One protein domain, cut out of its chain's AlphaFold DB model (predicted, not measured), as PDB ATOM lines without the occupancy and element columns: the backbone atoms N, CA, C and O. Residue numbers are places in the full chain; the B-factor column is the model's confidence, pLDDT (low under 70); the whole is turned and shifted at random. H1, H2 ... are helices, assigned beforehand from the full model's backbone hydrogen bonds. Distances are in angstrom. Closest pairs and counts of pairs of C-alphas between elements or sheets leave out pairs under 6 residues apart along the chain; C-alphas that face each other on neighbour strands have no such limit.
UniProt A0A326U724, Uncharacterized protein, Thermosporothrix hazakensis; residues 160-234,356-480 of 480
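AT A GLANCE: This is residues 160 to 234 and 356 to 480 of the 480 residues of an uncharacterized protein of Thermosporothrix hazakensis (UniProt A0A326U724). Five long helices run along a rod-like body: H1, H3 and H4 make a three-helix bundle, and the hairpin of H5 and H6 packs on it through H6 and H1. At one end are short H2, packed on H3, and the long loop 415 to 453, whose residues 442 to 447 stick out. The printed part has 200 residues with six named helices, H1 to H6 in order, and no named strand: all helix. It is only just compact, close to loose, with a radius of gyration of the C-alphas of 19.8 A and spans of 66 by 33 by 28 A.

HOW THE PARTS SIT: Start from H3, residues 200 to 234, with a kink of 36 degrees near residue 213. It touches H4, residues 358 to 381, the same way at 13 degrees, a shallow tilt; the closest C-alphas, Phe 226 and Ala 373, are 4.4 A apart. H1, residues 163 to 185, touches residues 214 to 229 of H3, closest at C-alphas 172 and 218, 4.2 A. H2, residues 188 to 195, forms a hairpin with H3. H5, residues 392 to 414, and H6, residues 454 to 477, form another, closest at C-alphas 409 and 459, 4.5 A. Every O i to N i+4 pair is within hydrogen-bond range in H1, H2, H5 and H6; H3 has 29 of 31, H4 19 of 20.

IN THESE COORDINATES: Find C-alpha 163 at (13.071, 30.101, -25.232), where H1 begins its 33.1 A. H3 spans 49.1 A, H4 35.3 A, H5 33.3 A; H6 runs 34.0 A to C-alpha 477 at (9.571, 47.324, -13.579).

THE WHOLE: Residues 235 to 355 are not printed; C-alphas 234 and 356 are 38.8 A apart across the cut. The link from H5 to H6 is long. Look for pLDDT under 70 in 56 residues, among them 376 to 400.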
ATOM      1  N   GLY A 160      12.768  39.031 -27.789       49.81
ATOM      2  CA  GLY A 160      13.688  39.218 -26.681       49.81
ATOM      3  C   GLY A 160      13.621  38.041 -25.717       49.81
ATOM      4  O   GLY A 160      12.585  37.786 -25.112       49.81
ATOM      5  N   THR A 161      14.751  37.338 -25.583       53.72
ATOM      6  CA  THR A 161      14.923  36.059 -24.871       53.72
ATOM      7  C   THR A 161      14.340  34.842 -25.604       53.72
ATOM      8  O   THR A 161      13.253  34.366 -25.290       53.72
ATOM      9  N   THR A 162      15.116  34.276 -26.533       65.12
ATOM     10  CA  THR A 162      14.775  32.998 -27.164       65.12
ATOM     11  C   THR A 162      14.519  31.923 -26.094       65.12
ATOM     12  O   THR A 162      15.344  31.765 -25.185       65.12
ATOM     13  N   PRO A 163      13.398  31.177 -26.171       73.75
ATOM     14  CA  PRO A 163      13.071  30.101 -25.232       73.75
ATOM     15  C   PRO A 163      14.225  29.115 -25.030       73.75
ATOM     16  O   PRO A 163      14.459  28.669 -23.912       73.75
ATOM     17  N   ALA A 164      15.006  28.866 -26.086       79.62
ATOM     18  CA  ALA A 164      16.208  28.042 -26.042       79.62
ATOM     19  C   ALA A 164      17.213  28.506 -24.976       79.62
ATOM     20  O   ALA A 164      17.645  27.699 -24.164       79.62
ATOM     21  N   VAL A 165      17.544  29.803 -24.908       82.56
ATOM     22  CA  VAL A 165      18.499  30.300 -23.903       82.56
ATOM     23  C   VAL A 165      17.960  30.141 -22.486       82.56
ATOM     24  O   VAL A 165      18.720  29.815 -21.579       82.56
ATOM     25  N   ARG A 166      16.653  30.341 -22.288       82.56
ATOM     26  CA  ARG A 166      16.029  30.149 -20.973       82.56
ATOM     27  C   ARG A 166      16.133  28.691 -20.533       82.56
ATOM     28  O   ARG A 166      16.584  28.440 -19.425       82.56
ATOM     29  N   TRP A 167      15.775  27.752 -21.407       86.12
ATOM     30  CA  TRP A 167      15.855  26.324 -21.108       86.12
ATOM     31  C   TRP A 167      17.287  25.851 -20.873       86.12
ATOM     32  O   TRP A 167      17.517  25.136 -19.908       86.12
ATOM     33  N   MET A 168      18.255  26.301 -21.677       91.06
ATOM     34  CA  MET A 168      19.665  25.962 -21.454       91.06
ATOM     35  C   MET A 168      20.156  26.439 -20.084       91.06
ATOM     36  O   MET A 168      20.774  25.658 -19.372       91.06
ATOM     37  N   ILE A 169      19.842  27.680 -19.686       88.62
ATOM     38  CA  ILE A 169      20.218  28.204 -18.362       88.62
ATOM     39  C   ILE A 169      19.514  27.421 -17.247       88.62
ATOM     40  O   ILE A 169      20.176  27.023 -16.299       88.62
ATOM     41  N   ILE A 170      18.206  27.163 -17.364       89.31
ATOM     42  CA  ILE A 170      17.444  26.413 -16.350       89.31
ATOM     43  C   ILE A 170      18.022  25.008 -16.169       89.31
ATOM     44  O   ILE A 170      18.289  24.604 -15.043       89.31
ATOM     45  N   ILE A 171      18.244  24.277 -17.265       93.25
ATOM     46  CA  ILE A 171      18.785  22.916 -17.217       93.25
ATOM     47  C   ILE A 171      20.210  22.933 -16.654       93.25
ATOM     48  O   ILE A 171      20.510  22.140 -15.769       93.25
ATOM     49  N   ALA A 172      21.066  23.861 -17.096       93.31
ATOM     50  CA  ALA A 172      22.424  23.992 -16.569       93.31
ATOM     51  C   ALA A 172      22.425  24.285 -15.060       93.31
ATOM     52  O   ALA A 172      23.139  23.628 -14.309       93.31
ATOM     53  N   SER A 173      21.588  25.222 -14.597       90.62
ATOM     54  CA  SER A 173      21.443  25.532 -13.172       90.62
ATOM     55  C   SER A 173      20.932  24.340 -12.369       90.62
ATOM     56  O   SER A 173      21.459  24.077 -11.295       90.62
ATOM     57  N   LEU A 174      19.941  23.604 -12.881       92.31
ATOM     58  CA  LEU A 174      19.422  22.406 -12.216       92.31
ATOM     59  C   LEU A 174      20.493  21.321 -12.097       92.31
ATOM     60  O   LEU A 174      20.642  20.754 -11.022       92.31
ATOM     61  N   LEU A 175      21.258  21.064 -13.162       94.50
ATOM     62  CA  LEU A 175      22.347  20.085 -13.137       94.50
ATOM     63  C   LEU A 175      23.421  20.460 -12.112       94.50
ATOM     64  O   LEU A 175      23.821  19.606 -11.330       94.50
ATOM     65  N   VAL A 176      23.838  21.731 -12.067       91.69
ATOM     66  CA  VAL A 176      24.820  22.209 -11.081       91.69
ATOM     67  C   VAL A 176      24.278  22.074  -9.659       91.69
ATOM     68  O   VAL A 176      24.954  21.508  -8.810       91.69
ATOM     69  N   VAL A 177      23.051  22.532  -9.388       89.94
ATOM     70  CA  VAL A 177      22.464  22.465  -8.038       89.94
ATOM     71  C   VAL A 177      22.274  21.018  -7.583       89.94
ATOM     72  O   VAL A 177      22.646  20.688  -6.462       89.94
ATOM     73  N   LEU A 178      21.741  20.144  -8.440       91.50
ATOM     74  CA  LEU A 178      21.573  18.724  -8.117       91.50
ATOM     75  C   LEU A 178      22.917  18.048  -7.859       91.50
ATOM     76  O   LEU A 178      23.036  17.288  -6.901       91.50
ATOM     77  N   PHE A 179      23.931  18.356  -8.671       91.69
ATOM     78  CA  PHE A 179      25.277  17.847  -8.454       91.69
ATOM     79  C   PHE A 179      25.844  18.317  -7.114       91.69
ATOM     80  O   PHE A 179      26.360  17.510  -6.355       91.69
ATOM     81  N   MET A 180      25.712  19.604  -6.789       89.44
ATOM     82  CA  MET A 180      26.205  20.161  -5.527       89.44
ATOM     83  C   MET A 180      25.526  19.541  -4.304       89.44
ATOM     84  O   MET A 180      26.198  19.265  -3.315       89.44
ATOM     85  N   VAL A 181      24.215  19.292  -4.373       90.19
ATOM     86  CA  VAL A 181      23.489  18.571  -3.317       90.19
ATOM     87  C   VAL A 181      23.996  17.132  -3.209       90.19
ATOM     88  O   VAL A 181      24.267  16.672  -2.108       90.19
ATOM     89  N   ALA A 182      24.196  16.431  -4.326       90.31
ATOM     90  CA  ALA A 182      24.749  15.078  -4.302       90.31
ATOM     91  C   ALA A 182      26.181  15.042  -3.739       90.31
ATOM     92  O   ALA A 182      26.486  14.179  -2.926       90.31
ATOM     93  N   TYR A 183      27.029  15.999  -4.118       88.44
ATOM     94  CA  TYR A 183      28.414  16.122  -3.655       88.44
ATOM     95  C   TYR A 183      28.506  16.474  -2.162       88.44
ATOM     96  O   TYR A 183      29.399  16.015  -1.457       88.44
ATOM     97  N   MET A 184      27.542  17.239  -1.641       88.31
ATOM     98  CA  MET A 184      27.404  17.469  -0.199       88.31
ATOM     99  C   MET A 184      27.162  16.154   0.563       88.31
ATOM    100  O   MET A 184      27.739  15.938   1.627       88.31
ATOM    101  N   GLU A 185      26.348  15.254   0.011       89.56
ATOM    102  CA  GLU A 185      25.982  13.983   0.652       89.56
ATOM    103  C   GLU A 185      27.005  12.859   0.412       89.56
ATOM    104  O   GLU A 185      27.213  12.000   1.272       89.56
ATOM    105  N   ILE A 186      27.656  12.846  -0.751       89.75
ATOM    106  CA  ILE A 186      28.520  11.760  -1.223       89.75
ATOM    107  C   ILE A 186      29.861  12.346  -1.666       89.75
ATOM    108  O   ILE A 186      29.932  13.040  -2.679       89.75
ATOM    109  N   SER A 187      30.932  12.020  -0.937       87.31
ATOM    110  CA  SER A 187      32.296  12.296  -1.391       87.31
ATOM    111  C   SER A 187      32.651  11.372  -2.557       87.31
ATOM    112  O   SER A 187      32.391  10.169  -2.520       87.31
ATOM    113  N   ASP A 188      33.282  11.942  -3.576       85.94
ATOM    114  CA  ASP A 188      33.909  11.261  -4.708       85.94
ATOM    115  C   ASP A 188      34.960  10.231  -4.265       85.94
ATOM    116  O   ASP A 188      34.871   9.064  -4.646       85.94
ATOM    117  N   ALA A 189      35.887  10.621  -3.387       83.88
ATOM    118  CA  ALA A 189      36.891   9.728  -2.812       83.88
ATOM    119  C   ALA A 189      36.253   8.612  -1.966       83.88
ATOM    120  O   ALA A 189      36.650   7.448  -2.048       83.88
ATOM    121  N   GLY A 190      35.223   8.949  -1.186       86.31
ATOM    122  CA  GLY A 190      34.465   7.970  -0.405       86.31
ATOM    123  C   GLY A 190      33.721   6.954  -1.277       86.31
ATOM    124  O   GLY A 190      33.710   5.756  -0.983       86.31
ATOM    125  N   LEU A 191      33.110   7.414  -2.370       88.56
ATOM    126  CA  LEU A 191      32.408   6.559  -3.324       88.56
ATOM    127  C   LEU A 191      33.382   5.669  -4.106       88.56
ATOM    128  O   LEU A 191      33.111   4.480  -4.270       88.56
ATOM    129  N   ALA A 192      34.521   6.221  -4.530       88.12
ATOM    130  CA  ALA A 192      35.589   5.486  -5.198       88.12
ATOM    131  C   ALA A 192      36.080   4.314  -4.344       88.12
ATOM    132  O   ALA A 192      36.091   3.178  -4.813       88.12
ATOM    133  N   HIS A 193      36.372   4.567  -3.065       87.00
ATOM    134  CA  HIS A 193      36.845   3.540  -2.138       87.00
ATOM    135  C   HIS A 193      35.809   2.430  -1.885       87.00
ATOM    136  O   HIS A 193      36.170   1.276  -1.670       87.00
ATOM    137  N   ARG A 194      34.506   2.748  -1.935       88.25
ATOM    138  CA  ARG A 194      33.437   1.743  -1.790       88.25
ATOM    139  C   ARG A 194      33.209   0.902  -3.043       88.25
ATOM    140  O   ARG A 194      32.846  -0.263  -2.915       88.25
ATOM    141  N   LEU A 195      33.344   1.491  -4.231       89.31
ATOM    142  CA  LEU A 195      33.112   0.796  -5.502       89.31
ATOM    143  C   LEU A 195      34.330  -0.020  -5.951       89.31
ATOM    144  O   LEU A 195      34.158  -1.095  -6.519       89.31
ATOM    145  N   PHE A 196      35.534   0.482  -5.681       90.00
ATOM    146  CA  PHE A 196      36.806  -0.121  -6.073       90.00
ATOM    147  C   PHE A 196      37.739  -0.202  -4.854       90.00
ATOM    148  O   PHE A 196      38.673   0.590  -4.737       90.00
ATOM    149  N   PRO A 197      37.490  -1.140  -3.920       86.19
ATOM    150  CA  PRO A 197      38.298  -1.258  -2.706       86.19
ATOM    151  C   PRO A 197      39.754  -1.657  -2.996       86.19
ATOM    152  O   PRO A 197      40.648  -1.246  -2.262       86.19
ATOM    153  N   ASP A 198      39.988  -2.419  -4.068       88.56
ATOM    154  CA  ASP A 198      41.313  -2.944  -4.427       88.56
ATOM    155  C   ASP A 198      42.189  -1.930  -5.192       88.56
ATOM    156  O   ASP A 198      43.413  -2.045  -5.177       88.56
ATOM    157  N   ASP A 199      41.578  -0.937  -5.849       86.44
ATOM    158  CA  ASP A 199      42.271   0.120  -6.604       86.44
ATOM    159  C   ASP A 199      41.494   1.452  -6.505       86.44
ATOM    160  O   ASP A 199      40.708   1.807  -7.397       86.44
ATOM    161  N   PRO A 200      41.657   2.189  -5.390       81.00
ATOM    162  CA  PRO A 200      40.905   3.415  -5.139       81.00
ATOM    163  C   PRO A 200      41.290   4.563  -6.082       81.00
ATOM    164  O   PRO A 200      40.443   5.412  -6.361       81.00
ATOM    165  N   ASP A 201      42.516   4.581  -6.612       82.50
ATOM    166  CA  ASP A 201      42.979   5.621  -7.537       82.50
ATOM    167  C   ASP A 201      42.306   5.471  -8.904       82.50
ATOM    168  O   ASP A 201      41.797   6.444  -9.473       82.50
ATOM    169  N   PHE A 202      42.230   4.238  -9.418       83.38
ATOM    170  CA  PHE A 202      41.421   3.945 -10.598       83.38
ATOM    171  C   PHE A 202      39.937   4.234 -10.338       83.38
ATOM    172  O   PHE A 202      39.273   4.869 -11.165       83.38
ATOM    173  N   GLY A 203      39.424   3.838  -9.169       84.19
ATOM    174  CA  GLY A 203      38.051   4.122  -8.761       84.19
ATOM    175  C   GLY A 203      37.713   5.614  -8.768       84.19
ATOM    176  O   GLY A 203      36.647   5.996  -9.255       84.19
ATOM    177  N   LEU A 204      38.630   6.469  -8.303       84.19
ATOM    178  CA  LEU A 204      38.455   7.920  -8.290       84.19
ATOM    179  C   LEU A 204      38.364   8.482  -9.708       84.19
ATOM    180  O   LEU A 204      37.471   9.281  -9.989       84.19
ATOM    181  N   LYS A 205      39.210   8.011 -10.635       82.38
ATOM    182  CA  LYS A 205      39.121   8.394 -12.055       82.38
ATOM    183  C   LYS A 205      37.766   8.025 -12.664       82.38
ATOM    184  O   LYS A 205      37.161   8.843 -13.353       82.38
ATOM    185  N   VAL A 206      37.253   6.826 -12.378       82.69
ATOM    186  CA  VAL A 206      35.950   6.361 -12.888       82.69
ATOM    187  C   VAL A 206      34.793   7.183 -12.315       82.69
ATOM    188  O   VAL A 206      33.910   7.610 -13.065       82.69
ATOM    189  N   VAL A 207      34.795   7.436 -11.003       86.00
ATOM    190  CA  VAL A 207      33.775   8.263 -10.339       86.00
ATOM    191  C   VAL A 207      33.806   9.691 -10.885       86.00
ATOM    192  O   VAL A 207      32.755  10.214 -11.262       86.00
ATOM    193  N   ASN A 208      34.993  10.283 -11.021       85.75
ATOM    194  CA  ASN A 208      35.176  11.613 -11.597       85.75
ATOM    195  C   ASN A 208      34.698  11.686 -13.044       85.75
ATOM    196  O   ASN A 208      34.021  12.643 -13.406       85.75
ATOM    197  N   LEU A 209      34.974  10.672 -13.865       83.38
ATOM    198  CA  LEU A 209      34.479  10.616 -15.239       83.38
ATOM    199  C   LEU A 209      32.944  10.569 -15.284       83.38
ATOM    200  O   LEU A 209      32.326  11.295 -16.063       83.38
ATOM    201  N   GLY A 210      32.314   9.753 -14.432       84.31
ATOM    202  CA  GLY A 210      30.854   9.679 -14.328       84.31
ATOM    203  C   GLY A 210      30.229  10.999 -13.869       84.31
ATOM    204  O   GLY A 210      29.248  11.465 -14.454       84.31
ATOM    205  N   ALA A 211      30.835  11.636 -12.868       85.25
ATOM    206  CA  ALA A 211      30.449  12.939 -12.334       85.25
ATOM    207  C   ALA A 211      30.701  14.099 -13.324       85.25
ATOM    208  O   ALA A 211      29.922  15.057 -13.379       85.25
ATOM    209  N   ALA A 212      31.720  13.983 -14.181       86.38
ATOM    210  CA  ALA A 212      32.043  14.957 -15.219       86.38
ATOM    211  C   ALA A 212      30.967  15.045 -16.308       86.38
ATOM    212  O   ALA A 212      30.830  16.091 -16.935       86.38
ATOM    213  N   ILE A 213      30.177  13.993 -16.549       88.75
ATOM    214  CA  ILE A 213      29.138  14.000 -17.592       88.75
ATOM    215  C   ILE A 213      28.059  15.068 -17.324       88.75
ATOM    216  O   ILE A 213      27.888  15.955 -18.167       88.75
ATOM    217  N   PRO A 214      27.324  15.051 -16.190       92.62
ATOM    218  CA  PRO A 214      26.299  16.061 -15.923       92.62
ATOM    219  C   PRO A 214      26.884  17.475 -15.808       92.62
ATOM    220  O   PRO A 214      26.282  18.423 -16.321       92.62
ATOM    221  N   LEU A 215      28.068  17.631 -15.207       92.31
ATOM    222  CA  LEU A 215      28.742  18.929 -15.116       92.31
ATOM    223  C   LEU A 215      29.215  19.433 -16.484       92.31
ATOM    224  O   LEU A 215      29.040  20.606 -16.801       92.31
ATOM    225  N   GLY A 216      29.745  18.557 -17.333       91.38
ATOM    226  CA  GLY A 216      30.154  18.872 -18.698       91.38
ATOM    227  C   GLY A 216      28.967  19.322 -19.547       91.38
ATOM    228  O   GLY A 216      29.055  20.334 -20.243       91.38
ATOM    229  N   ILE A 217      27.816  18.653 -19.418       93.81
ATOM    230  CA  ILE A 217      26.561  19.102 -20.038       93.81
ATOM    231  C   ILE A 217      26.179  20.496 -19.520       93.81
ATOM    232  O   ILE A 217      25.835  21.366 -20.322       93.81
ATOM    233  N   ALA A 218      26.274  20.749 -18.211       94.88
ATOM    234  CA  ALA A 218      25.980  22.064 -17.642       94.88
ATOM    235  C   ALA A 218      26.918  23.164 -18.175       94.88
ATOM    236  O   ALA A 218      26.440  24.239 -18.546       94.88
ATOM    237  N   ILE A 219      28.222  22.888 -18.289       93.81
ATOM    238  CA  ILE A 219      29.217  23.796 -18.881       93.81
ATOM    239  C   ILE A 219      28.870  24.083 -20.342       93.81
ATOM    240  O   ILE A 219      28.820  25.247 -20.735       93.81
ATOM    241  N   LEU A 220      28.574  23.057 -21.146       93.25
ATOM    242  CA  LEU A 220      28.217  23.226 -22.558       93.25
ATOM    243  C   LEU A 220      26.941  24.054 -22.731       93.25
ATOM    244  O   LEU A 220      26.904  24.966 -23.556       93.25
ATOM    245  N   LEU A 221      25.904  23.780 -21.937       93.31
ATOM    246  CA  LEU A 221      24.658  24.547 -21.956       93.31
ATOM    247  C   LEU A 221      24.880  25.999 -21.515       93.31
ATOM    248  O   LEU A 221      24.376  26.914 -22.170       93.31
ATOM    249  N   GLY A 222      25.659  26.226 -20.452       90.81
ATOM    250  CA  GLY A 222      26.037  27.559 -19.979       90.81
ATOM    251  C   GLY A 222      26.844  28.334 -21.022       90.81
ATOM    252  O   GLY A 222      26.517  29.481 -21.339       90.81
ATOM    253  N   MET A 223      27.833  27.684 -21.634       90.25
ATOM    254  CA  MET A 223      28.646  28.234 -22.716       90.25
ATOM    255  C   MET A 223      27.788  28.583 -23.935       90.25
ATOM    256  O   MET A 223      27.837  29.715 -24.405       90.25
ATOM    257  N   PHE A 224      26.962  27.670 -24.453       88.44
ATOM    258  CA  PHE A 224      26.122  27.962 -25.621       88.44
ATOM    259  C   PHE A 224      25.060  29.026 -25.329       88.44
ATOM    260  O   PHE A 224      24.787  29.866 -26.191       88.44
ATOM    261  N   ALA A 225      24.502  29.058 -24.114       88.44
ATOM    262  CA  ALA A 225      23.637  30.144 -23.666       88.44
ATOM    263  C   ALA A 225      24.366  31.494 -23.699       88.44
ATOM    264  O   ALA A 225      23.826  32.467 -24.234       88.44
ATOM    265  N   PHE A 226      25.597  31.540 -23.189       85.56
ATOM    266  CA  PHE A 226      26.459  32.715 -23.244       85.56
ATOM    267  C   PHE A 226      26.778  33.133 -24.688       85.56
ATOM    268  O   PHE A 226      26.551  34.289 -25.042       85.56
ATOM    269  N   LEU A 227      27.229  32.214 -25.549       84.56
ATOM    270  CA  LEU A 227      27.596  32.509 -26.941       84.56
ATOM    271  C   LEU A 227      26.395  33.022 -27.749       84.56
ATOM    272  O   LEU A 227      26.503  34.019 -28.467       84.56
ATOM    273  N   LEU A 228      25.216  32.409 -27.584       83.88
ATOM    274  CA  LEU A 228      23.976  32.910 -28.184       83.88
ATOM    275  C   LEU A 228      23.650  34.317 -27.704       83.88
ATOM    276  O   LEU A 228      23.271  35.177 -28.499       83.88
ATOM    277  N   ARG A 229      23.796  34.578 -26.405       78.69
ATOM    278  CA  ARG A 229      23.521  35.900 -25.843       78.69
ATOM    279  C   ARG A 229      24.498  36.953 -26.312       78.69
ATOM    280  O   ARG A 229      24.045  38.046 -26.652       78.69
ATOM    281  N   LEU A 230      25.783  36.627 -26.376       78.00
ATOM    282  CA  LEU A 230      26.802  37.509 -26.919       78.00
ATOM    283  C   LEU A 230      26.454  37.873 -28.367       78.00
ATOM    284  O   LEU A 230      26.405  39.055 -28.702       78.00
ATOM    285  N   HIS A 231      26.077  36.892 -29.192       79.19
ATOM    286  CA  HIS A 231      25.598  37.134 -30.558       79.19
ATOM    287  C   HIS A 231      24.394  38.086 -30.612       79.19
ATOM    288  O   HIS A 231      24.423  39.089 -31.328       79.19
ATOM    289  N   TYR A 232      23.349  37.830 -29.820       73.31
ATOM    290  CA  TYR A 232      22.158  38.691 -29.783       73.31
ATOM    291  C   TYR A 232      22.430  40.092 -29.229       73.31
ATOM    292  O   TYR A 232      21.741  41.036 -29.607       73.31
ATOM    293  N   LEU A 233      23.416  40.256 -28.345       69.94
ATOM    294  CA  LEU A 233      23.836  41.572 -27.869       69.94
ATOM    295  C   LEU A 233      24.491  42.383 -28.996       69.94
ATOM    296  O   LEU A 233      24.286  43.591 -29.098       69.94
ATOM    297  N   MET A 234      25.233  41.711 -29.875       71.81
ATOM    298  CA  MET A 234      25.940  42.346 -30.983       71.81
ATOM    299  C   MET A 234      25.055  42.605 -32.204       71.81
ATOM    300  O   MET A 234      25.250  43.597 -32.900       71.81
ATOM    301  N   ASP A 356      41.678  15.596  -7.962       74.00
ATOM    302  CA  ASP A 356      41.111  16.090  -6.703       74.00
ATOM    303  C   ASP A 356      40.423  17.464  -6.831       74.00
ATOM    304  O   ASP A 356      39.755  17.931  -5.909       74.00
ATOM    305  N   LYS A 357      40.597  18.144  -7.971       78.88
ATOM    306  CA  LYS A 357      40.168  19.539  -8.186       78.88
ATOM    307  C   LYS A 357      39.167  19.693  -9.323       78.88
ATOM    308  O   LYS A 357      38.412  20.666  -9.337       78.88
ATOM    309  N   VAL A 358      39.151  18.751 -10.266       84.00
ATOM    310  CA  VAL A 358      38.398  18.852 -11.521       84.00
ATOM    311  C   VAL A 358      36.890  18.969 -11.300       84.00
ATOM    312  O   VAL A 358      36.228  19.760 -11.964       84.00
ATOM    313  N   MET A 359      36.322  18.262 -10.320       85.62
ATOM    314  CA  MET A 359      34.883  18.338 -10.052       85.62
ATOM    315  C   MET A 359      34.469  19.730  -9.573       85.62
ATOM    316  O   MET A 359      33.542  20.334 -10.119       85.62
ATOM    317  N   VAL A 360      35.196  20.287  -8.606       84.38
ATOM    318  CA  VAL A 360      34.902  21.627  -8.084       84.38
ATOM    319  C   VAL A 360      35.212  22.708  -9.123       84.38
ATOM    320  O   VAL A 360      34.433  23.652  -9.281       84.38
ATOM    321  N   SER A 361      36.274  22.544  -9.915       86.81
ATOM    322  CA  SER A 361      36.600  23.473 -10.999       86.81
ATOM    323  C   SER A 361      35.521  23.499 -12.086       86.81
ATOM    324  O   SER A 361      35.157  24.577 -12.568       86.81
ATOM    325  N   MET A 362      34.921  22.348 -12.405       90.06
ATOM    326  CA  MET A 362      33.778  22.244 -13.313       90.06
ATOM    327  C   MET A 362      32.514  22.905 -12.747       90.06
ATOM    328  O   MET A 362      31.832  23.617 -13.490       90.06
ATOM    329  N   ILE A 363      32.217  22.737 -11.450       89.12
ATOM    330  CA  ILE A 363      31.118  23.457 -10.778       89.12
ATOM    331  C   ILE A 363      31.325  24.966 -10.934       89.12
ATOM    332  O   ILE A 363      30.410  25.677 -11.357       89.12
ATOM    333  N   PHE A 364      32.531  25.461 -10.641       86.94
ATOM    334  CA  PHE A 364      32.834  26.892 -10.674       86.94
ATOM    335  C   PHE A 364      32.792  27.458 -12.091       86.94
ATOM    336  O   PHE A 364      32.182  28.507 -12.313       86.94
ATOM    337  N   CYS A 365      33.339  26.729 -13.064       89.88
ATOM    338  CA  CYS A 365      33.238  27.065 -14.479       89.88
ATOM    339  C   CYS A 365      31.771  27.175 -14.926       89.88
ATOM    340  O   CYS A 365      31.359  28.207 -15.464       89.88
ATOM    341  N   ALA A 366      30.953  26.155 -14.642       91.06
ATOM    342  CA  ALA A 366      29.536  26.141 -14.998       91.06
ATOM    343  C   ALA A 366      28.772  27.296 -14.335       91.06
ATOM    344  O   ALA A 366      28.062  28.040 -15.016       91.06
ATOM    345  N   GLY A 367      28.948  27.483 -13.024       84.94
ATOM    346  CA  GLY A 367      28.296  28.543 -12.257       84.94
ATOM    347  C   GLY A 367      28.627  29.936 -12.791       84.94
ATOM    348  O   GLY A 367      27.723  30.737 -13.035       84.94
ATOM    349  N   MET A 368      29.904  30.214 -13.068       84.62
ATOM    350  CA  MET A 368      30.325  31.502 -13.624       84.62
ATOM    351  C   MET A 368      29.835  31.723 -15.061       84.62
ATOM    352  O   MET A 368      29.411  32.833 -15.385       84.62
ATOM    353  N   LEU A 369      29.814  30.694 -15.917       86.94
ATOM    354  CA  LEU A 369      29.246  30.798 -17.269       86.94
ATOM    355  C   LEU A 369      27.733  31.059 -17.240       86.94
ATOM    356  O   LEU A 369      27.235  31.894 -17.999       86.94
ATOM    357  N   ILE A 370      27.002  30.397 -16.338       85.75
ATOM    358  CA  ILE A 370      25.574  30.649 -16.102       85.75
ATOM    359  C   ILE A 370      25.365  32.100 -15.657       85.75
ATOM    360  O   ILE A 370      24.527  32.805 -16.224       85.75
ATOM    361  N   LEU A 371      26.152  32.579 -14.688       78.31
ATOM    362  CA  LEU A 371      26.090  33.964 -14.224       78.31
ATOM    363  C   LEU A 371      26.416  34.954 -15.348       78.31
ATOM    364  O   LEU A 371      25.696  35.940 -15.507       78.31
ATOM    365  N   ALA A 372      27.420  34.680 -16.184       77.69
ATOM    366  CA  ALA A 372      27.741  35.495 -17.356       77.69
ATOM    367  C   ALA A 372      26.573  35.539 -18.362       77.69
ATOM    368  O   ALA A 372      26.221  36.600 -18.891       77.69
ATOM    369  N   ALA A 373      25.911  34.403 -18.602       79.19
ATOM    370  CA  ALA A 373      24.738  34.317 -19.468       79.19
ATOM    371  C   ALA A 373      23.521  35.072 -18.891       79.19
ATOM    372  O   ALA A 373      22.785  35.738 -19.627       79.19
ATOM    373  N   ILE A 374      23.313  35.029 -17.572       75.50
ATOM    374  CA  ILE A 374      22.271  35.809 -16.887       75.50
ATOM    375  C   ILE A 374      22.603  37.303 -16.950       75.50
ATOM    376  O   ILE A 374      21.745  38.115 -17.306       75.50
ATOM    377  N   TRP A 375      23.853  37.679 -16.674       72.81
ATOM    378  CA  TRP A 375      24.302  39.067 -16.695       72.81
ATOM    379  C   TRP A 375      24.129  39.680 -18.088       72.81
ATOM    380  O   TRP A 375      23.521  40.744 -18.216       72.81
ATOM    381  N   THR A 376      24.539  38.992 -19.153       68.88
ATOM    382  CA  THR A 376      24.288  39.451 -20.534       68.88
ATOM    383  C   THR A 376      22.800  39.622 -20.848       68.88
ATOM    384  O   THR A 376      22.413  40.547 -21.567       68.88
ATOM    385  N   ALA A 377      21.926  38.777 -20.288       67.62
ATOM    386  CA  ALA A 377      20.484  38.908 -20.466       67.62
ATOM    387  C   ALA A 377      19.910  40.151 -19.764       67.62
ATOM    388  O   ALA A 377      19.072  40.849 -20.344       67.62
ATOM    389  N   VAL A 378      20.365  40.451 -18.544       64.00
ATOM    390  CA  VAL A 378      19.941  41.645 -17.795       64.00
ATOM    391  C   VAL A 378      20.503  42.914 -18.441       64.00
ATOM    392  O   VAL A 378      19.774  43.889 -18.622       64.00
ATOM    393  N   SER A 379      21.766  42.891 -18.866       60.31
ATOM    394  CA  SER A 379      22.460  44.049 -19.429       60.31
ATOM    395  C   SER A 379      21.983  44.429 -20.837       60.31
ATOM    396  O   SER A 379      22.107  45.579 -21.239       60.31
ATOM    397  N   ARG A 380      21.326  43.531 -21.582       59.84
ATOM    398  CA  ARG A 380      20.660  43.890 -22.847       59.84
ATOM    399  C   ARG A 380      19.545  44.927 -22.659       59.84
ATOM    400  O   ARG A 380      19.362  45.797 -23.509       59.84
ATOM    401  N   ARG A 381      18.788  44.838 -21.560       57.38
ATOM    402  CA  ARG A 381      17.656  45.742 -21.273       57.38
ATOM    403  C   ARG A 381      18.112  47.177 -21.023       57.38
ATOM    404  O   ARG A 381      17.367  48.104 -21.292       57.38
ATOM    405  N   GLU A 382      19.373  47.352 -20.651       54.91
ATOM    406  CA  GLU A 382      20.016  48.654 -20.497       54.91
ATOM    407  C   GLU A 382      20.290  49.403 -21.813       54.91
ATOM    408  O   GLU A 382      20.602  50.600 -21.800       54.91
ATOM    409  N   PHE A 383      20.197  48.701 -22.945       51.75
ATOM    410  CA  PHE A 383      20.254  49.269 -24.292       51.75
ATOM    411  C   PHE A 383      18.865  49.371 -24.940       51.75
ATOM    412  O   PHE A 383      18.766  49.757 -26.105       51.75
ATOM    413  N   ALA A 384      17.795  49.014 -24.218       49.62
ATOM    414  CA  ALA A 384      16.438  49.175 -24.715       49.62
ATOM    415  C   ALA A 384      16.080  50.667 -24.802       49.62
ATOM    416  O   ALA A 384      16.378  51.453 -23.907       49.62
ATOM    417  N   VAL A 385      15.441  51.044 -25.910       41.72
ATOM    418  CA  VAL A 385      15.077  52.433 -26.248       41.72
ATOM    419  C   VAL A 385      13.890  52.938 -25.412       41.72
ATOM    420  O   VAL A 385      13.662  54.140 -25.315       41.72
ATOM    421  N   VAL A 386      13.139  52.031 -24.782       48.06
ATOM    422  CA  VAL A 386      11.949  52.368 -23.992       48.06
ATOM    423  C   VAL A 386      12.377  52.923 -22.632       48.06
ATOM    424  O   VAL A 386      13.080  52.251 -21.879       48.06
ATOM    425  N   GLY A 387      11.955  54.154 -22.332       45.19
ATOM    426  CA  GLY A 387      12.232  54.832 -21.067       45.19
ATOM    427  C   GLY A 387      11.764  54.003 -19.873       45.19
ATOM    428  O   GLY A 387      10.597  53.628 -19.772       45.19
ATOM    429  N   GLU A 388      12.691  53.689 -18.978       52.91
ATOM    430  CA  GLU A 388      12.404  52.911 -17.778       52.91
ATOM    431  C   GLU A 388      11.675  53.778 -16.746       52.91
ATOM    432  O   GLU A 388      12.094  54.904 -16.469       52.91
ATOM    433  N   LYS A 389      10.606  53.247 -16.136       55.00
ATOM    434  CA  LYS A 389       9.985  53.882 -14.967       55.00
ATOM    435  C   LYS A 389      10.980  53.834 -13.796       55.00
ATOM    436  O   LYS A 389      11.605  52.800 -13.544       55.00
ATOM    437  N   ASN A 390      11.121  54.942 -13.067       56.72
ATOM    438  CA  ASN A 390      11.918  54.972 -11.840       56.72
ATOM    439  C   ASN A 390      11.323  53.992 -10.818       56.72
ATOM    440  O   ASN A 390      10.137  54.044 -10.512       56.72
ATOM    441  N   LEU A 391      12.164  53.116 -10.269       57.53
ATOM    442  CA  LEU A 391      11.774  52.018  -9.374       57.53
ATOM    443  C   LEU A 391      11.314  52.470  -7.965       57.53
ATOM    444  O   LEU A 391      10.913  51.632  -7.158       57.53
ATOM    445  N   GLY A 392      11.346  53.776  -7.667       62.09
ATOM    446  CA  GLY A 392      11.041  54.338  -6.343       62.09
ATOM    447  C   GLY A 392      11.980  53.830  -5.235       62.09
ATOM    448  O   GLY A 392      12.887  53.038  -5.489       62.09
ATOM    449  N   CYS A 393      11.761  54.260  -3.988       65.31
ATOM    450  CA  CYS A 393      12.567  53.814  -2.839       65.31
ATOM    451  C   CYS A 393      12.444  52.300  -2.585       65.31
ATOM    452  O   CYS A 393      13.442  51.635  -2.328       65.31
ATOM    453  N   LEU A 394      11.243  51.725  -2.717       67.06
ATOM    454  CA  LEU A 394      11.019  50.284  -2.525       67.06
ATOM    455  C   LEU A 394      11.810  49.441  -3.537       67.06
ATOM    456  O   LEU A 394      12.425  48.440  -3.180       67.06
ATOM    457  N   GLY A 395      11.820  49.848  -4.808       65.06
ATOM    458  CA  GLY A 395      12.574  49.135  -5.831       65.06
ATOM    459  C   GLY A 395      14.089  49.294  -5.674       65.06
ATOM    460  O   GLY A 395      14.819  48.374  -6.027       65.06
ATOM    461  N   GLN A 396      14.569  50.396  -5.086       63.34
ATOM    462  CA  GLN A 396      15.981  50.547  -4.706       63.34
ATOM    463  C   GLN A 396      16.382  49.560  -3.600       63.34
ATOM    464  O   GLN A 396      17.400  48.885  -3.740       63.34
ATOM    465  N   TRP A 397      15.557  49.397  -2.560       67.06
ATOM    466  CA  TRP A 397      15.796  48.405  -1.503       67.06
ATOM    467  C   TRP A 397      15.736  46.963  -2.011       67.06
ATOM    468  O   TRP A 397      16.569  46.147  -1.628       67.06
ATOM    469  N   LEU A 398      14.809  46.652  -2.923       69.69
ATOM    470  CA  LEU A 398      14.749  45.339  -3.574       69.69
ATOM    471  C   LEU A 398      15.999  45.055  -4.418       69.69
ATOM    472  O   LEU A 398      16.510  43.940  -4.398       69.69
ATOM    473  N   ILE A 399      16.514  46.055  -5.138       66.25
ATOM    474  CA  ILE A 399      17.769  45.927  -5.888       66.25
ATOM    475  C   ILE A 399      18.943  45.675  -4.936       66.25
ATOM    476  O   ILE A 399      19.720  44.749  -5.162       66.25
ATOM    477  N   PHE A 400      19.062  46.476  -3.873       67.25
ATOM    478  CA  PHE A 400      20.121  46.321  -2.878       67.25
ATOM    479  C   PHE A 400      20.088  44.931  -2.232       67.25
ATOM    480  O   PHE A 400      21.104  44.241  -2.218       67.25
ATOM    481  N   GLY A 401      18.909  44.487  -1.783       71.00
ATOM    482  CA  GLY A 401      18.713  43.151  -1.225       71.00
ATOM    483  C   GLY A 401      19.090  42.040  -2.207       71.00
ATOM    484  O   GLY A 401      19.745  41.080  -1.817       71.00
ATOM    485  N   THR A 402      18.766  42.200  -3.496       71.88
ATOM    486  CA  THR A 402      19.055  41.171  -4.506       71.88
ATOM    487  C   THR A 402      20.560  41.040  -4.684       71.88
ATOM    488  O   THR A 402      21.089  39.934  -4.744       71.88
ATOM    489  N   CYS A 403      21.271  42.166  -4.723       70.12
ATOM    490  CA  CYS A 403      22.724  42.166  -4.821       70.12
ATOM    491  C   CYS A 403      23.401  41.651  -3.558       70.12
ATOM    492  O   CYS A 403      24.387  40.934  -3.680       70.12
ATOM    493  N   LEU A 404      22.856  41.943  -2.376       74.00
ATOM    494  CA  LEU A 404      23.346  41.377  -1.124       74.00
ATOM    495  C   LEU A 404      23.182  39.851  -1.093       74.00
ATOM    496  O   LEU A 404      24.115  39.147  -0.727       74.00
ATOM    497  N   PHE A 405      22.038  39.316  -1.521       78.88
ATOM    498  CA  PHE A 405      21.845  37.865  -1.582       78.88
ATOM    499  C   PHE A 405      22.744  37.204  -2.618       78.88
ATOM    500  O   PHE A 405      23.337  36.169  -2.340       78.88
ATOM    501  N   ILE A 406      22.912  37.818  -3.787       74.56
ATOM    502  CA  ILE A 406      23.858  37.331  -4.792       74.56
ATOM    503  C   ILE A 406      25.297  37.364  -4.247       74.56
ATOM    504  O   ILE A 406      26.041  36.415  -4.465       74.56
ATOM    505  N   TYR A 407      25.673  38.414  -3.509       73.38
ATOM    506  CA  TYR A 407      26.968  38.535  -2.835       73.38
ATOM    507  C   TYR A 407      27.173  37.406  -1.819       73.38
ATOM    508  O   TYR A 407      28.158  36.681  -1.892       73.38
ATOM    509  N   LEU A 408      26.218  37.202  -0.912       77.75
ATOM    510  CA  LEU A 408      26.296  36.153   0.106       77.75
ATOM    511  C   LEU A 408      26.309  34.752  -0.524       77.75
ATOM    512  O   LEU A 408      27.093  33.900  -0.117       77.75
ATOM    513  N   GLY A 409      25.503  34.537  -1.565       79.38
ATOM    514  CA  GLY A 409      25.528  33.313  -2.361       79.38
ATOM    515  C   GLY A 409      26.880  33.087  -3.041       79.38
ATOM    516  O   GLY A 409      27.370  31.967  -3.044       79.38
ATOM    517  N   ALA A 410      27.531  34.134  -3.553       75.50
ATOM    518  CA  ALA A 410      28.870  34.036  -4.133       75.50
ATOM    519  C   ALA A 410      29.919  33.588  -3.109       75.50
ATOM    520  O   ALA A 410      30.711  32.699  -3.404       75.50
ATOM    521  N   PHE A 411      29.906  34.166  -1.903       75.25
ATOM    522  CA  PHE A 411      30.792  33.737  -0.814       75.25
ATOM    523  C   PHE A 411      30.600  32.261  -0.486       75.25
ATOM    524  O   PHE A 411      31.576  31.522  -0.386       75.25
ATOM    525  N   ALA A 412      29.346  31.827  -0.376       78.88
ATOM    526  CA  ALA A 412      29.012  30.432  -0.144       78.88
ATOM    527  C   ALA A 412      29.489  29.532  -1.297       78.88
ATOM    528  O   ALA A 412      30.087  28.492  -1.055       78.88
ATOM    529  N   PHE A 413      29.316  29.969  -2.548       80.00
ATOM    530  CA  PHE A 413      29.771  29.238  -3.729       80.00
ATOM    531  C   PHE A 413      31.285  29.018  -3.728       80.00
ATOM    532  O   PHE A 413      31.731  27.882  -3.830       80.00
ATOM    533  N   PHE A 414      32.078  30.080  -3.559       76.44
ATOM    534  CA  PHE A 414      33.541  29.979  -3.561       76.44
ATOM    535  C   PHE A 414      34.103  29.247  -2.336       76.44
ATOM    536  O   PHE A 414      35.209  28.722  -2.402       76.44
ATOM    537  N   SER A 415      33.332  29.141  -1.252       77.50
ATOM    538  CA  SER A 415      33.729  28.395  -0.051       77.50
ATOM    539  C   SER A 415      33.683  26.868  -0.214       77.50
ATOM    540  O   SER A 415      34.133  26.151   0.670       77.50
ATOM    541  N   ILE A 416      33.156  26.360  -1.335       78.44
ATOM    542  CA  ILE A 416      33.096  24.918  -1.657       78.44
ATOM    543  C   ILE A 416      34.442  24.391  -2.182       78.44
ATOM    544  O   ILE A 416      34.619  23.186  -2.348       78.44
ATOM    545  N   ALA A 417      35.392  25.294  -2.443       72.19
ATOM    546  CA  ALA A 417      36.756  24.963  -2.827       72.19
ATOM    547  C   ALA A 417      37.343  23.848  -1.931       72.19
ATOM    548  O   ALA A 417      37.255  23.949  -0.704       72.19
ATOM    549  N   PRO A 418      37.936  22.786  -2.514       65.12
ATOM    550  CA  PRO A 418      38.559  21.727  -1.731       65.12
ATOM    551  C   PRO A 418      39.787  22.275  -0.999       65.12
ATOM    552  O   PRO A 418      40.412  23.228  -1.455       65.12
ATOM    553  N   HIS A 419      40.200  21.635   0.098       62.03
ATOM    554  CA  HIS A 419      41.411  22.030   0.840       62.03
ATOM    555  C   HIS A 419      42.681  22.061  -0.033       62.03
ATOM    556  O   HIS A 419      43.612  22.811   0.248       62.03
ATOM    557  N   SER A 420      42.716  21.269  -1.111       57.25
ATOM    558  CA  SER A 420      43.819  21.240  -2.075       57.25
ATOM    559  C   SER A 420      43.875  22.466  -2.999       57.25
ATOM    560  O   SER A 420      44.871  22.669  -3.706       57.25
ATOM    561  N   TRP A 421      42.835  23.304  -3.010       65.50
ATOM    562  CA  TRP A 421      42.897  24.680  -3.492       65.50
ATOM    563  C   TRP A 421      43.399  25.568  -2.367       65.50
ATOM    564  O   TRP A 421      42.605  26.262  -1.753       65.50
ATOM    565  N   GLU A 422      44.706  25.494  -2.101       58.19
ATOM    566  CA  GLU A 422      45.462  26.298  -1.129       58.19
ATOM    567  C   GLU A 422      44.860  27.706  -0.945       58.19
ATOM    568  O   GLU A 422      45.157  28.602  -1.738       58.19
ATOM    569  N   PRO A 423      44.001  27.944   0.059       53.50
ATOM    570  CA  PRO A 423      43.500  29.278   0.288       53.50
ATOM    571  C   PRO A 423      44.411  29.927   1.333       53.50
ATOM    572  O   PRO A 423      44.677  29.347   2.386       53.50
ATOM    573  N   GLU A 424      44.882  31.152   1.080       43.84
ATOM    574  CA  GLU A 424      45.645  31.915   2.088       43.84
ATOM    575  C   GLU A 424      44.842  32.130   3.386       43.84
ATOM    576  O   GLU A 424      45.404  32.415   4.441       43.84
ATOM    577  N   THR A 425      43.513  31.977   3.322       50.91
ATOM    578  CA  THR A 425      42.596  32.087   4.458       50.91
ATOM    579  C   THR A 425      41.557  30.971   4.424       50.91
ATOM    580  O   THR A 425      40.988  30.674   3.376       50.91
ATOM    581  N   ALA A 426      41.283  30.348   5.573       57.78
ATOM    582  CA  ALA A 426      40.213  29.361   5.678       57.78
ATOM    583  C   ALA A 426      38.877  29.970   5.199       57.78
ATOM    584  O   ALA A 426      38.600  31.136   5.506       57.78
ATOM    585  N   PRO A 427      38.040  29.221   4.459       62.91
ATOM    586  CA  PRO A 427      36.779  29.753   3.966       62.91
ATOM    587  C   PRO A 427      35.888  30.192   5.134       62.91
ATOM    588  O   PRO A 427      35.739  29.480   6.126       62.91
ATOM    589  N   ASN A 428      35.258  31.364   4.995       68.19
ATOM    590  CA  ASN A 428      34.363  31.923   6.018       68.19
ATOM    591  C   ASN A 428      33.146  31.024   6.303       68.19
ATOM    592  O   ASN A 428      32.540  31.134   7.366       68.19
ATOM    593  N   ILE A 429      32.765  30.175   5.344       76.00
ATOM    594  CA  ILE A 429      31.663  29.220   5.464       76.00
ATOM    595  C   ILE A 429      32.256  27.829   5.229       76.00
ATOM    596  O   ILE A 429      32.760  27.574   4.139       76.00
ATOM    597  N   PRO A 430      32.241  26.924   6.215       78.94
ATOM    598  CA  PRO A 430      32.916  25.648   6.063       78.94
ATOM    599  C   PRO A 430      32.191  24.741   5.062       78.94
ATOM    600  O   PRO A 430      30.958  24.700   5.005       78.94
ATOM    601  N   PHE A 431      32.972  23.964   4.315       82.19
ATOM    602  CA  PHE A 431      32.469  22.904   3.452       82.19
ATOM    603  C   PHE A 431      33.380  21.676   3.518       82.19
ATOM    604  O   PHE A 431      34.590  21.789   3.341       82.19
ATOM    605  N   VAL A 432      32.785  20.511   3.769       82.81
ATOM    606  CA  VAL A 432      33.429  19.193   3.697       82.81
ATOM    607  C   VAL A 432      32.395  18.228   3.118       82.81
ATOM    608  O   VAL A 432      31.319  18.058   3.697       82.81
ATOM    609  N   ALA A 433      32.708  17.630   1.969       83.25
ATOM    610  CA  ALA A 433      31.815  16.729   1.243       83.25
ATOM    611  C   ALA A 433      31.604  15.389   1.972       83.25
ATOM    612  O   ALA A 433      32.488  14.905   2.679       83.25
ATOM    613  N   GLY A 434      30.455  14.751   1.729       84.00
ATOM    614  CA  GLY A 434      30.225  13.358   2.106       84.00
ATOM    615  C   GLY A 434      29.526  13.133   3.445       84.00
ATOM    616  O   GLY A 434      30.027  12.379   4.271       84.00
ATOM    617  N   ALA A 435      28.352  13.729   3.676       85.69
ATOM    618  CA  ALA A 435      27.578  13.471   4.898       85.69
ATOM    619  C   ALA A 435      27.151  11.993   5.075       85.69
ATOM    620  O   ALA A 435      27.156  11.484   6.196       85.69
ATOM    621  N   ILE A 436      26.834  11.289   3.982       87.44
ATOM    622  CA  ILE A 436      26.429   9.869   3.965       87.44
ATOM    623  C   ILE A 436      27.617   8.959   3.636       87.44
ATOM    624  O   ILE A 436      27.812   7.906   4.252       87.44
ATOM    625  N   ILE A 437      28.401   9.339   2.624       86.56
ATOM    626  CA  ILE A 437      29.606   8.619   2.200       86.56
ATOM    627  C   ILE A 437      30.788   9.563   2.371       86.56
ATOM    628  O   ILE A 437      31.035  10.410   1.514       86.56
ATOM    629  N   GLN A 438      31.486   9.412   3.492       84.88
ATOM    630  CA  GLN A 438      32.635  10.235   3.854       84.88
ATOM    631  C   GLN A 438      33.875   9.841   3.052       84.88
ATOM    632  O   GLN A 438      34.044   8.672   2.691       84.88
ATOM    633  N   ALA A 439      34.745  10.820   2.808       79.44
ATOM    634  CA  ALA A 439      36.082  10.557   2.300       79.44
ATOM    635  C   ALA A 439      36.852   9.648   3.281       79.44
ATOM    636  O   ALA A 439      36.669   9.766   4.499       79.44
ATOM    637  N   PRO A 440      37.704   8.734   2.787       77.62
ATOM    638  CA  PRO A 440      38.592   7.967   3.652       77.62
ATOM    639  C   PRO A 440      39.538   8.904   4.422       77.62
ATOM    640  O   PRO A 440      39.910   9.970   3.931       77.62
ATOM    641  N   LEU A 441      39.931   8.509   5.639       73.88
ATOM    642  CA  LEU A 441      40.883   9.285   6.440       73.88
ATOM    643  C   LEU A 441      42.209   9.448   5.686       73.88
ATOM    644  O   LEU A 441      42.781   8.471   5.202       73.88
ATOM    645  N   ALA A 442      42.721  10.679   5.651       66.56
ATOM    646  CA  ALA A 442      44.067  10.944   5.162       66.56
ATOM    647  C   ALA A 442      45.099  10.170   6.001       66.56
ATOM    648  O   ALA A 442      44.969  10.055   7.223       66.56
ATOM    649  N   ALA A 443      46.138   9.641   5.349       54.56
ATOM    650  CA  ALA A 443      47.189   8.890   6.027       54.56
ATOM    651  C   ALA A 443      47.841   9.747   7.133       54.56
ATOM    652  O   ALA A 443      48.379  10.819   6.864       54.56
ATOM    653  N   GLY A 444      47.778   9.276   8.382       54.97
ATOM    654  CA  GLY A 444      48.305   9.987   9.556       54.97
ATOM    655  C   GLY A 444      47.297  10.880  10.292       54.97
ATOM    656  O   GLY A 444      47.626  11.390  11.363       54.97
ATOM    657  N   ALA A 445      46.069  11.035   9.789       64.12
ATOM    658  CA  ALA A 445      45.005  11.712  10.522       64.12
ATOM    659  C   ALA A 445      44.466  10.807  11.642       64.12
ATOM    660  O   ALA A 445      44.052   9.672  11.410       64.12
ATOM    661  N   THR A 446      44.459  11.312  12.875       60.34
ATOM    662  CA  THR A 446      43.930  10.591  14.047       60.34
ATOM    663  C   THR A 446      42.441  10.834  14.272       60.34
ATOM    664  O   THR A 446      41.818  10.131  15.065       60.34
ATOM    665  N   THR A 447      41.856  11.818  13.580       62.91
ATOM    666  CA  THR A 447      40.437  12.161  13.695       62.91
ATOM    667  C   THR A 447      39.825  12.386  12.312       62.91
ATOM    668  O   THR A 447      40.458  13.031  11.475       62.91
ATOM    669  N   PRO A 448      38.626  11.842  12.042       64.25
ATOM    670  CA  PRO A 448      37.916  12.110  10.800       64.25
ATOM    671  C   PRO A 448      37.387  13.549  10.799       64.25
ATOM    672  O   PRO A 448      36.800  14.002  11.786       64.25
ATOM    673  N   GLU A 449      37.564  14.268   9.690       69.62
ATOM    674  CA  GLU A 449      36.889  15.549   9.491       69.62
ATOM    675  C   GLU A 449      35.391  15.306   9.283       69.62
ATOM    676  O   GLU A 449      34.973  14.574   8.388       69.62
ATOM    677  N   LEU A 450      34.564  15.910  10.138       75.25
ATOM    678  CA  LEU A 450      33.113  15.814  10.013       75.25
ATOM    679  C   LEU A 450      32.650  16.571   8.764       75.25
ATOM    680  O   LEU A 450      33.021  17.731   8.574       75.25
ATOM    681  N   ALA A 451      31.796  15.929   7.963       75.69
ATOM    682  CA  ALA A 451      31.156  16.553   6.811       75.69
ATOM    683  C   ALA A 451      30.393  17.828   7.218       75.69
ATOM    684  O   ALA A 451      29.713  17.862   8.248       75.69
ATOM    685  N   LYS A 452      30.502  18.879   6.399       83.00
ATOM    686  CA  LYS A 452      29.885  20.196   6.614       83.00
ATOM    687  C   LYS A 452      29.281  20.683   5.302       83.00
ATOM    688  O   LYS A 452      29.999  20.880   4.327       83.00
ATOM    689  N   GLY A 453      27.966  20.883   5.278       82.31
ATOM    690  CA  GLY A 453      27.214  21.293   4.084       82.31
ATOM    691  C   GLY A 453      26.836  22.777   4.038       82.31
ATOM    692  O   GLY A 453      26.136  23.195   3.116       82.31
ATOM    693  N   ASP A 454      27.273  23.574   5.020       86.50
ATOM    694  CA  ASP A 454      26.784  24.939   5.270       86.50
ATOM    695  C   ASP A 454      26.895  25.846   4.037       86.50
ATOM    696  O   ASP A 454      25.977  26.613   3.739       86.50
ATOM    697  N   ALA A 455      27.979  25.708   3.268       84.06
ATOM    698  CA  ALA A 455      28.191  26.456   2.032       84.06
ATOM    699  C   ALA A 455      27.128  26.158   0.957       84.06
ATOM    700  O   ALA A 455      26.585  27.076   0.340       84.06
ATOM    701  N   VAL A 456      26.764  24.888   0.758       87.12
ATOM    702  CA  VAL A 456      25.742  24.493  -0.228       87.12
ATOM    703  C   VAL A 456      24.356  24.950   0.229       87.12
ATOM    704  O   VAL A 456      23.595  25.510  -0.565       87.12
ATOM    705  N   VAL A 457      24.045  24.793   1.518       89.12
ATOM    706  CA  VAL A 457      22.771  25.241   2.102       89.12
ATOM    707  C   VAL A 457      22.613  26.756   1.973       89.12
ATOM    708  O   VAL A 457      21.578  27.238   1.504       89.12
ATOM    709  N   MET A 458      23.648  27.518   2.335       88.19
ATOM    710  CA  MET A 458      23.635  28.973   2.232       88.19
ATOM    711  C   MET A 458      23.496  29.430   0.778       88.19
ATOM    712  O   MET A 458      22.703  30.331   0.506       88.19
ATOM    713  N   LEU A 459      24.192  28.792  -0.169       86.62
ATOM    714  CA  LEU A 459      24.049  29.102  -1.590       86.62
ATOM    715  C   LEU A 459      22.601  28.935  -2.068       86.62
ATOM    716  O   LEU A 459      22.064  29.838  -2.714       86.62
ATOM    717  N   ILE A 460      21.967  27.802  -1.749       87.88
ATOM    718  CA  ILE A 460      20.585  27.516  -2.152       87.88
ATOM    719  C   ILE A 460      19.637  28.548  -1.538       87.88
ATOM    720  O   ILE A 460      18.821  29.138  -2.251       87.88
ATOM    721  N   LEU A 461      19.767  28.819  -0.237       90.75
ATOM    722  CA  LEU A 461      18.906  29.764   0.470       90.75
ATOM    723  C   LEU A 461      19.038  31.187  -0.095       90.75
ATOM    724  O   LEU A 461      18.028  31.814  -0.424       90.75
ATOM    725  N   MET A 462      20.266  31.677  -0.289       88.62
ATOM    726  CA  MET A 462      20.509  33.000  -0.873       88.62
ATOM    727  C   MET A 462      20.041  33.079  -2.331       88.62
ATOM    728  O   MET A 462      19.449  34.083  -2.732       88.62
ATOM    729  N   GLY A 463      20.235  32.016  -3.114       81.69
ATOM    730  CA  GLY A 463      19.755  31.924  -4.493       81.69
ATOM    731  C   GLY A 463      18.230  31.996  -4.599       81.69
ATOM    732  O   GLY A 463      17.705  32.754  -5.418       81.69
ATOM    733  N   VAL A 464      17.504  31.273  -3.738       86.06
ATOM    734  CA  VAL A 464      16.032  31.310  -3.678       86.06
ATOM    735  C   VAL A 464      15.538  32.703  -3.286       86.06
ATOM    736  O   VAL A 464      14.657  33.250  -3.951       86.06
ATOM    737  N   LEU A 465      16.130  33.319  -2.258       86.62
ATOM    738  CA  LEU A 465      15.770  34.676  -1.835       86.62
ATOM    739  C   LEU A 465      16.039  35.713  -2.937       86.62
ATOM    740  O   LEU A 465      15.181  36.559  -3.211       86.62
ATOM    741  N   ALA A 466      17.181  35.618  -3.625       79.00
ATOM    742  CA  ALA A 466      17.504  36.467  -4.769       79.00
ATOM    743  C   ALA A 466      16.497  36.284  -5.916       79.00
ATOM    744  O   ALA A 466      16.044  37.269  -6.499       79.00
ATOM    745  N   LEU A 467      16.093  35.044  -6.217       77.12
ATOM    746  CA  LEU A 467      15.111  34.741  -7.260       77.12
ATOM    747  C   LEU A 467      13.730  35.329  -6.936       77.12
ATOM    748  O   LEU A 467      13.099  35.933  -7.808       77.12
ATOM    749  N   ILE A 468      13.286  35.218  -5.680       82.81
ATOM    750  CA  ILE A 468      12.037  35.823  -5.202       82.81
ATOM    751  C   ILE A 468      12.084  37.347  -5.382       82.81
ATOM    752  O   ILE A 468      11.165  37.932  -5.962       82.81
ATOM    753  N   GLN A 469      13.164  38.006  -4.952       77.38
ATOM    754  CA  GLN A 469      13.295  39.456  -5.121       77.38
ATOM    755  C   GLN A 469      13.366  39.867  -6.595       77.38
ATOM    756  O   GLN A 469      12.720  40.837  -7.004       77.38
ATOM    757  N   PHE A 470      14.068  39.096  -7.423       72.44
ATOM    758  CA  PHE A 470      14.160  39.338  -8.858       72.44
ATOM    759  C   PHE A 470      12.806  39.195  -9.569       72.44
ATOM    760  O   PHE A 470      12.499  39.961 -10.490       72.44
ATOM    761  N   TYR A 471      11.959  38.258  -9.130       75.88
ATOM    762  CA  TYR A 471      10.583  38.127  -9.610       75.88
ATOM    763  C   TYR A 471       9.765  39.396  -9.325       75.88
ATOM    764  O   TYR A 471       9.151  39.953 -10.242       75.88
ATOM    765  N   PHE A 472       9.816  39.917  -8.094       73.75
ATOM    766  CA  PHE A 472       9.134  41.165  -7.738       73.75
ATOM    767  C   PHE A 472       9.686  42.377  -8.500       73.75
ATOM    768  O   PHE A 472       8.904  43.204  -8.974       73.75
ATOM    769  N   LEU A 473      11.007  42.463  -8.686       68.75
ATOM    770  CA  LEU A 473      11.645  43.518  -9.476       68.75
ATOM    771  C   LEU A 473      11.172  43.514 -10.931       68.75
ATOM    772  O   LEU A 473      10.786  44.559 -11.453       68.75
ATOM    773  N   ASN A 474      11.147  42.350 -11.586       65.88
ATOM    774  CA  ASN A 474      10.656  42.248 -12.961       65.88
ATOM    775  C   ASN A 474       9.168  42.584 -13.064       65.88
ATOM    776  O   ASN A 474       8.775  43.331 -13.959       65.88
ATOM    777  N   ARG A 475       8.346  42.073 -12.141       67.44
ATOM    778  CA  ARG A 475       6.911  42.369 -12.113       67.44
ATOM    779  C   ARG A 475       6.649  43.870 -11.965       67.44
ATOM    780  O   ARG A 475       5.777  44.398 -12.644       67.44
ATOM    781  N   ASN A 476       7.401  44.559 -11.109       62.56
ATOM    782  CA  ASN A 476       7.178  45.977 -10.820       62.56
ATOM    783  C   ASN A 476       7.815  46.921 -11.856       62.56
ATOM    784  O   ASN A 476       7.282  48.004 -12.079       62.56
ATOM    785  N   ARG A 477       8.903  46.518 -12.533       56.88
ATOM    786  CA  ARG A 477       9.571  47.324 -13.579       56.88
ATOM    787  C   ARG A 477       8.769  47.409 -14.886       56.88
ATOM    788  O   ARG A 477       8.913  48.393 -15.605       56.88
ATOM    789  N   TYR A 478       7.940  46.404 -15.188       50.66
ATOM    790  CA  TYR A 478       7.201  46.295 -16.458       50.66
ATOM    791  C   TYR A 478       5.672  46.328 -16.321       50.66
ATOM    792  O   TYR A 478       4.980  46.071 -17.304       50.66
ATOM    793  N   LYS A 479       5.125  46.659 -15.143       43.78
ATOM    794  CA  LYS A 479       3.700  47.007 -15.040       43.78
ATOM    795  C   LYS A 479       3.441  48.275 -15.867       43.78
ATOM    796  O   LYS A 479       3.892  49.370 -15.503       43.78
ATOM    797  N   ILE A 480       2.777  48.081 -17.009       35.56
ATOM    798  CA  ILE A 480       2.126  49.133 -17.798       35.56
ATOM    799  C   ILE A 480       1.036  49.735 -16.929       35.56
ATOM    800  O   ILE A 480       0.210  48.944 -16.418       35.56
TER     801      ILE A 480